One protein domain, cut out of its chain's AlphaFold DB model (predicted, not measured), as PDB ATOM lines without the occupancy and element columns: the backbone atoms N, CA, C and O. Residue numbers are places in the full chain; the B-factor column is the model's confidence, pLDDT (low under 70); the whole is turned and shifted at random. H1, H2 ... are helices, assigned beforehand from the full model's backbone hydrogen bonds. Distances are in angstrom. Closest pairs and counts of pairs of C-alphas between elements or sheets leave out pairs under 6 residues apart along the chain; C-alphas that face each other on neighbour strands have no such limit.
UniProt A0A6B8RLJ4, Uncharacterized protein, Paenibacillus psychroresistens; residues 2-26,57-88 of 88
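AT A GLANCE: This is residues 2 to 26 and 57 to 88 of the 88 residues of an uncharacterized protein of Paenibacillus psychroresistens (UniProt A0A6B8RLJ4). Two long helices, H1 and H3, lie side by side and run opposite ways, and the shorter helix H2 carries the line of H3 onward past the end of H1 at an angle to it, with its first residues, 57 to 62, sticking out free. Together they make a rod, with H1 along one side and H2 followed by H3 along the other. The printed part has 57 residues with three named helices, in the order H1, H2, H3, and no named strand; its class is all helix. It is loose, with a radius of gyration of the C-alphas of 13.7 A, and the C-alphas span 47 by 18 by 15 A along their three main axes.

IN THESE COORDINATES: H1, the longest helix, holds residues 3 to 26 and measures 34.0 A from first to last C-alpha. It begins with C-alpha 3 at (256.608, 200.190, 145.104) and ends with C-alpha 26 at (278.170, 219.969, 127.803). After the cut, H2 holds residues 57 to 68, 16.5 A from first to last C-alpha, with C-alpha 57 at (286.693, 231.944, 134.124). H3 holds residues 71 to 87, 24.4 A from first to last C-alpha, and ends with C-alpha 87 at (262.073, 204.088, 149.010).

HOW THE PARTS SIT: H1 and H3 touch, with 31 pairs of C-alphas within 8 A. Their closest C-alphas, those of Ser 14 and Ser 76, are 4.7 A apart. The two helices run opposite ways at a shallow tilt of 21 degrees, and their centres are 8.7 A apart. H2 is close to H1 but not clearly touching it; the closest C-alphas, those of Lys 25 and Ile 67, are 7.4 A apart. These two run opposite ways at a shallow tilt of 32 degrees, only just short of steep. H2 and H3 are also close but not clearly touching, with the closest C-alphas, those of Ile 67 and Ile 73, 7.3 A apart. They run the same way at a steep tilt of 53 degrees. In H1, H2 and H3 every pair of backbone O of residue i and N of residue i+4 is within hydrogen-bond range.

THE WHOLE: The two C-alphas farthest apart, those of Thr 2 and Gln 58, are 47.9 A apart, while the first and last printed C-alphas, those of Thr 2 and Leu 88, are 13.8 A apart. Residues 27 to 56 are cut out and not printed, and C-alphas 26 and 57 are 16.0 A apart across this cut, which the link from H1 to H2 spans. The link from H2 to H3, of 2 residues, is tight. Residues 57 to 62, which belong to H2, stand free. The mean pLDDT of the printed part is 78.0; residues 25 to 26, 57 to 64 and 66 to 68 are under 70, the model's low confidence. The printed part ends at Leu 88, the chain's last residue.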
ATOM      1  N   THR A   2     256.176 195.985 142.588       81.44
ATOM      2  CA  THR A   2     256.298 196.513 143.959       81.44
ATOM      3  C   THR A   2     256.647 198.005 143.930       81.44
ATOM      4  O   THR A   2     257.267 198.476 142.978       81.44
ATOM      5  N   LEU A   3     256.269 198.760 144.967       76.88
ATOM      6  CA  LEU A   3     256.608 200.190 145.104       76.88
ATOM      7  C   LEU A   3     258.124 200.442 145.010       76.88
ATOM      8  O   LEU A   3     258.561 201.414 144.404       76.88
ATOM      9  N   ILE A   4     258.923 199.494 145.504       80.56
ATOM     10  CA  ILE A   4     260.388 199.501 145.416       80.56
ATOM     11  C   ILE A   4     260.859 199.422 143.956       80.56
ATOM     12  O   ILE A   4     261.748 200.161 143.546       80.56
ATOM     13  N   GLN A   5     260.246 198.559 143.137       82.56
ATOM     14  CA  GLN A   5     260.576 198.476 141.710       82.56
ATOM     15  C   GLN A   5     260.223 199.773 140.980       82.56
ATOM     16  O   GLN A   5     261.004 200.234 140.152       82.56
ATOM     17  N   LEU A   6     259.074 200.376 141.301       81.38
ATOM     18  CA  LEU A   6     258.663 201.656 140.723       81.38
ATOM     19  C   LEU A   6     259.667 202.766 141.068       81.38
ATOM     20  O   LEU A   6     260.094 203.495 140.175       81.38
ATOM     21  N   SER A   7     260.086 202.846 142.334       79.50
ATOM     22  CA  SER A   7     261.092 203.811 142.779       79.50
ATOM     23  C   SER A   7     262.431 203.614 142.066       79.50
ATOM     24  O   SER A   7     262.990 204.571 141.537       79.50
ATOM     25  N   ASN A   8     262.902 202.370 141.947       84.19
ATOM     26  CA  ASN A   8     264.163 202.064 141.269       84.19
ATOM     27  C   ASN A   8     264.150 202.473 139.788       84.19
ATOM     28  O   ASN A   8     265.133 203.022 139.291       84.19
ATOM     29  N   TYR A   9     263.038 202.256 139.077       86.81
ATOM     30  CA  TYR A   9     262.906 202.719 137.692       86.81
ATOM     31  C   TYR A   9     262.828 204.243 137.590       86.81
ATOM     32  O   TYR A   9     263.414 204.824 136.675       86.81
ATOM     33  N   LEU A  10     262.150 204.897 138.536       83.69
ATOM     34  CA  LEU A  10     262.043 206.354 138.584       83.69
ATOM     35  C   LEU A  10     263.403 207.011 138.870       83.69
ATOM     36  O   LEU A  10     263.762 208.000 138.223       83.69
ATOM     37  N   PHE A  11     264.194 206.418 139.766       86.50
ATOM     38  CA  PHE A  11     265.579 206.805 140.022       86.50
ATOM     39  C   PHE A  11     266.431 206.674 138.762       86.50
ATOM     40  O   PHE A  11     267.048 207.645 138.322       86.50
ATOM     41  N   LEU A  12     266.416 205.490 138.141       90.44
ATOM     42  CA  LEU A  12     267.226 205.201 136.961       90.44
ATOM     43  C   LEU A  12     266.877 206.139 135.796       90.44
ATOM     44  O   LEU A  12     267.773 206.676 135.146       90.44
ATOM     45  N   GLY A  13     265.584 206.398 135.571       87.31
ATOM     46  CA  GLY A  13     265.116 207.335 134.549       87.31
ATOM     47  C   GLY A  13     265.544 208.779 134.823       87.31
ATOM     48  O   GLY A  13     265.992 209.476 133.913       87.31
ATOM     49  N   SER A  14     265.481 209.214 136.083       84.75
ATOM     50  CA  SER A  14     265.893 210.565 136.486       84.75
ATOM     51  C   SER A  14     267.397 210.785 136.298       84.75
ATOM     52  O   SER A  14     267.810 211.833 135.789       84.75
ATOM     53  N   VAL A  15     268.209 209.777 136.638       84.62
ATOM     54  CA  VAL A  15     269.666 209.776 136.422       84.62
ATOM     55  C   VAL A  15     270.003 209.751 134.930       84.62
ATOM     56  O   VAL A  15     270.847 210.526 134.482       84.62
ATOM     57  N   ALA A  16     269.318 208.929 134.133       88.62
ATOM     58  CA  ALA A  16     269.521 208.886 132.685       88.62
ATOM     59  C   ALA A  16     269.207 210.240 132.021       88.62
ATOM     60  O   ALA A  16     269.990 210.722 131.201       88.62
ATOM     61  N   LEU A  17     268.113 210.899 132.424       86.19
ATOM     62  CA  LEU A  17     267.769 212.252 131.968       86.19
ATOM     63  C   LEU A  17     268.818 213.291 132.372       86.19
ATOM     64  O   LEU A  17     269.134 214.180 131.576       86.19
ATOM     65  N   LEU A  18     269.387 213.168 133.574       83.56
ATOM     66  CA  LEU A  18     270.449 214.055 134.045       83.56
ATOM     67  C   LEU A  18     271.684 213.927 133.145       83.56
ATOM     68  O   LEU A  18     272.183 214.928 132.631       83.56
ATOM     69  N   ILE A  19     272.132 212.692 132.906       84.12
ATOM     70  CA  ILE A  19     273.286 212.394 132.049       84.12
ATOM     71  C   ILE A  19     273.040 212.913 130.630       84.12
ATOM     72  O   ILE A  19     273.885 213.620 130.082       84.12
ATOM     73  N   LEU A  20     271.865 212.645 130.053       84.94
ATOM     74  CA  LEU A  20     271.509 213.120 128.716       84.94
ATOM     75  C   LEU A  20     271.533 214.654 128.632       84.94
ATOM     76  O   LEU A  20     272.091 215.222 127.693       84.94
ATOM     77  N   THR A  21     270.984 215.333 129.638       80.69
ATOM     78  CA  THR A  21     270.974 216.800 129.713       80.69
ATOM     79  C   THR A  21     272.392 217.364 129.781       80.69
ATOM     80  O   THR A  21     272.695 218.354 129.109       80.69
ATOM     81  N   LEU A  22     273.273 216.731 130.560       78.25
ATOM     82  CA  LEU A  22     274.678 217.119 130.671       78.25
ATOM     83  C   LEU A  22     275.452 216.869 129.374       78.25
ATOM     84  O   LEU A  22     276.272 217.701 129.006       78.25
ATOM     85  N   ILE A  23     275.170 215.787 128.647       80.38
ATOM     86  CA  ILE A  23     275.780 215.509 127.338       80.38
ATOM     87  C   ILE A  23     275.351 216.571 126.319       80.38
ATOM     88  O   ILE A  23     276.205 217.206 125.702       80.38
ATOM     89  N   ILE A  24     274.047 216.831 126.187       76.62
ATOM     90  CA  ILE A  24     273.517 217.806 125.218       76.62
ATOM     91  C   ILE A  24     274.051 219.215 125.513       76.62
ATOM     92  O   ILE A  24     274.501 219.918 124.606       76.62
ATOM     93  N   LYS A  25     274.040 219.638 126.784       68.19
ATOM     94  CA  LYS A  25     274.506 220.978 127.172       68.19
ATOM     95  C   LYS A  25     276.028 221.095 127.274       68.19
ATOM     96  O   LYS A  25     276.557 222.180 127.047       68.19
ATOM     97  N   GLY A  26     276.721 220.009 127.603       62.28
ATOM     98  CA  GLY A  26     278.170 219.969 127.803       62.28
ATOM     99  C   GLY A  26     278.970 219.788 126.512       62.28
ATOM    100  O   GLY A  26     280.051 220.359 126.392       62.28
ATOM    101  N   ILE A  57     287.508 231.911 132.896       66.25
ATOM    102  CA  ILE A  57     286.693 231.944 134.124       66.25
ATOM    103  C   ILE A  57     285.276 232.452 133.822       66.25
ATOM    104  O   ILE A  57     284.299 231.819 134.219       66.25
ATOM    105  N   GLN A  58     285.135 233.537 133.057       66.38
ATOM    106  CA  GLN A  58     283.819 234.067 132.675       66.38
ATOM    107  C   GLN A  58     283.019 233.085 131.808       66.38
ATOM    108  O   GLN A  58     281.793 232.974 131.946       66.38
ATOM    109  N   GLY A  59     283.705 232.333 130.944       64.19
ATOM    110  CA  GLY A  59     283.125 231.227 130.191       64.19
ATOM    111  C   GLY A  59     282.590 230.135 131.118       64.19
ATOM    112  O   GLY A  59     281.433 229.734 130.982       64.19
ATOM    113  N   GLN A  60     283.384 229.701 132.101       64.62
ATOM    114  CA  GLN A  60     282.981 228.693 133.089       64.62
ATOM    115  C   GLN A  60     281.798 229.152 133.956       64.62
ATOM    116  O   GLN A  60     280.836 228.395 134.112       64.62
ATOM    117  N   ASP A  61     281.797 230.399 134.430       69.31
ATOM    118  CA  ASP A  61     280.693 230.970 135.216       69.31
ATOM    119  C   ASP A  61     279.392 231.031 134.410       69.31
ATOM    120  O   ASP A  61     278.309 230.676 134.891       69.31
ATOM    121  N   THR A  62     279.489 231.421 133.139       69.06
ATOM    122  CA  THR A  62     278.333 231.466 132.238       69.06
ATOM    123  C   THR A  62     277.795 230.061 131.948       69.06
ATOM    124  O   THR A  62     276.577 229.871 131.839       69.06
ATOM    125  N   LEU A  63     278.672 229.058 131.857       65.69
ATOM    126  CA  LEU A  63     278.283 227.655 131.703       65.69
ATOM    127  C   LEU A  63     277.576 227.132 132.954       65.69
ATOM    128  O   LEU A  63     276.470 226.603 132.832       65.69
ATOM    129  N   MET A  64     278.152 227.346 134.140       67.06
ATOM    130  CA  MET A  64     277.530 226.996 135.422       67.06
ATOM    131  C   MET A  64     276.136 227.615 135.533       67.06
ATOM    132  O   MET A  64     275.152 226.909 135.766       67.06
ATOM    133  N   LYS A  65     276.009 228.914 135.245       73.31
ATOM    134  CA  LYS A  65     274.722 229.621 135.283       73.31
ATOM    135  C   LYS A  65     273.698 229.036 134.306       73.31
ATOM    136  O   LYS A  65     272.524 228.907 134.652       73.31
ATOM    137  N   ASN A  66     274.113 228.638 133.104       68.88
ATOM    138  CA  ASN A  66     273.223 228.040 132.101       68.88
ATOM    139  C   ASN A  66     272.828 226.586 132.407       68.88
ATOM    140  O   ASN A  66     271.730 226.156 132.026       68.88
ATOM    141  N   ILE A  67     273.694 225.829 133.086       69.19
ATOM    142  CA  ILE A  67     273.381 224.489 133.595       69.19
ATOM    143  C   ILE A  67     272.368 224.613 134.737       69.19
ATOM    144  O   ILE A  67     271.308 223.998 134.666       69.19
ATOM    145  N   PHE A  68     272.614 225.488 135.714       68.88
ATOM    146  CA  PHE A  68     271.694 225.719 136.833       68.88
ATOM    147  C   PHE A  68     270.357 226.356 136.422       68.88
ATOM    148  O   PHE A  68     269.337 226.097 137.055       68.88
ATOM    149  N   LYS A  69     270.313 227.128 135.328       75.25
ATOM    150  CA  LYS A  69     269.055 227.631 134.742       75.25
ATOM    151  C   LYS A  69     268.264 226.545 133.991       75.25
ATOM    152  O   LYS A  69     267.144 226.781 133.546       75.25
ATOM    153  N   SER A  70     268.830 225.354 133.798       73.44
ATOM    154  CA  SER A  70     268.173 224.274 133.067       73.44
ATOM    155  C   SER A  70     267.039 223.647 133.876       73.44
ATOM    156  O   SER A  70     267.298 222.909 134.823       73.44
ATOM    157  N   TYR A  71     265.791 223.830 133.441       73.31
ATOM    158  CA  TYR A  71     264.639 223.127 134.024       73.31
ATOM    159  C   TYR A  71     264.818 221.599 134.036       73.31
ATOM    160  O   TYR A  71     264.418 220.950 134.991       73.31
ATOM    161  N   PHE A  72     265.503 221.026 133.040       74.56
ATOM    162  CA  PHE A  72     265.800 219.589 132.992       74.56
ATOM    163  C   PHE A  72     266.701 219.098 134.137       74.56
ATOM    164  O   PHE A  72     266.491 217.997 134.633       74.56
ATOM    165  N   ILE A  73     267.661 219.913 134.600       78.06
ATOM    166  CA  ILE A  73     268.515 219.559 135.753       78.06
ATOM    167  C   ILE A  73     267.652 219.480 137.016       78.06
ATOM    168  O   ILE A  73     267.748 218.520 137.775       78.06
ATOM    169  N   TRP A  74     266.773 220.466 137.206       80.19
ATOM    170  CA  TRP A  74     265.862 220.516 138.348       80.19
ATOM    171  C   TRP A  74     264.838 219.382 138.332       80.19
ATOM    172  O   TRP A  74     264.613 218.768 139.368       80.19
ATOM    173  N   ILE A  75     264.272 219.053 137.167       80.56
ATOM    174  CA  ILE A  75     263.345 217.922 137.008       80.56
ATOM    175  C   ILE A  75     264.034 216.605 137.387       80.56
ATOM    176  O   ILE A  75     263.474 215.826 138.157       80.56
ATOM    177  N   SER A  76     265.265 216.374 136.917       81.44
ATOM    178  CA  SER A  76     266.046 215.191 137.295       81.44
ATOM    179  C   SER A  76     266.366 215.145 138.792       81.44
ATOM    180  O   SER A  76     266.238 214.090 139.409       81.44
ATOM    181  N   LEU A  77     266.744 216.275 139.395       84.00
ATOM    182  CA  LEU A  77     266.995 216.379 140.838       84.00
ATOM    183  C   LEU A  77     265.742 216.062 141.661       84.00
ATOM    184  O   LEU A  77     265.810 215.270 142.600       84.00
ATOM    185  N   ILE A  78     264.595 216.631 141.287       87.56
ATOM    186  CA  ILE A  78     263.310 216.374 141.947       87.56
ATOM    187  C   ILE A  78     262.929 214.895 141.825       87.56
ATOM    188  O   ILE A  78     262.496 214.302 142.811       87.56
ATOM    189  N   GLY A  79     263.127 214.279 140.657       80.31
ATOM    190  CA  GLY A  79     262.863 212.851 140.450       80.31
ATOM    191  C   GLY A  79     263.730 211.945 141.330       80.31
ATOM    192  O   GLY A  79     263.218 211.001 141.931       80.31
ATOM    193  N   ILE A  80     265.015 212.278 141.495       85.56
ATOM    194  CA  ILE A  80     265.925 211.571 142.411       85.56
ATOM    195  C   ILE A  80     265.447 211.694 143.864       85.56
ATOM    196  O   ILE A  80     265.314 210.683 144.549       85.56
ATOM    197  N   VAL A  81     265.145 212.913 144.325       87.06
ATOM    198  CA  VAL A  81     264.659 213.152 145.696       87.06
ATOM    199  C   VAL A  81     263.344 212.410 145.945       87.06
ATOM    200  O   VAL A  81     263.199 211.739 146.961       87.06
ATOM    201  N   THR A  82     262.413 212.475 144.994       81.44
ATOM    202  CA  THR A  82     261.116 211.790 145.081       81.44
ATOM    203  C   THR A  82     261.296 210.278 145.177       81.44
ATOM    204  O   THR A  82     260.635 209.634 145.985       81.44
ATOM    205  N   SER A  83     262.224 209.701 144.410       79.19
ATOM    206  CA  SER A  83     262.540 208.276 144.516       79.19
ATOM    207  C   SER A  83     263.095 207.906 145.893       79.19
ATOM    208  O   SER A  83     262.638 206.927 146.480       79.19
ATOM    209  N   ILE A  84     264.022 208.693 146.445       79.50
ATOM    210  CA  ILE A  84     264.566 208.436 147.787       79.50
ATOM    211  C   ILE A  84     263.443 208.448 148.831       79.50
ATOM    212  O   ILE A  84     263.390 207.549 149.663       79.50
ATOM    213  N   VAL A  85     262.519 209.411 148.748       82.00
ATOM    214  CA  VAL A  85     261.366 209.517 149.658       82.00
ATOM    215  C   VAL A  85     260.407 208.331 149.530       82.00
ATOM    216  O   VAL A  85     259.860 207.902 150.533       82.00
ATOM    217  N   ILE A  86     260.191 207.797 148.323       78.44
ATOM    218  CA  ILE A  86     259.318 206.625 148.111       78.44
ATOM    219  C   ILE A  86     259.978 205.329 148.607       78.44
ATOM    220  O   ILE A  86     259.283 204.380 148.968       78.44
ATOM    221  N   THR A  87     261.308 205.255 148.554       77.38
ATOM    222  CA  THR A  87     262.073 204.088 149.010       77.38
ATOM    223  C   THR A  87     262.218 204.031 150.534       77.38
ATOM    224  O   THR A  87     262.364 202.928 151.062       77.38
ATOM    225  N   LEU A  88     262.230 205.187 151.209       70.62
ATOM    226  CA  LEU A  88     262.327 205.320 152.668       70.62
ATOM    227  C   LEU A  88     261.024 204.893 153.362       70.62
ATOM    228  O   LEU A  88     261.132 204.213 154.407       70.62
TER     229      LEU A  88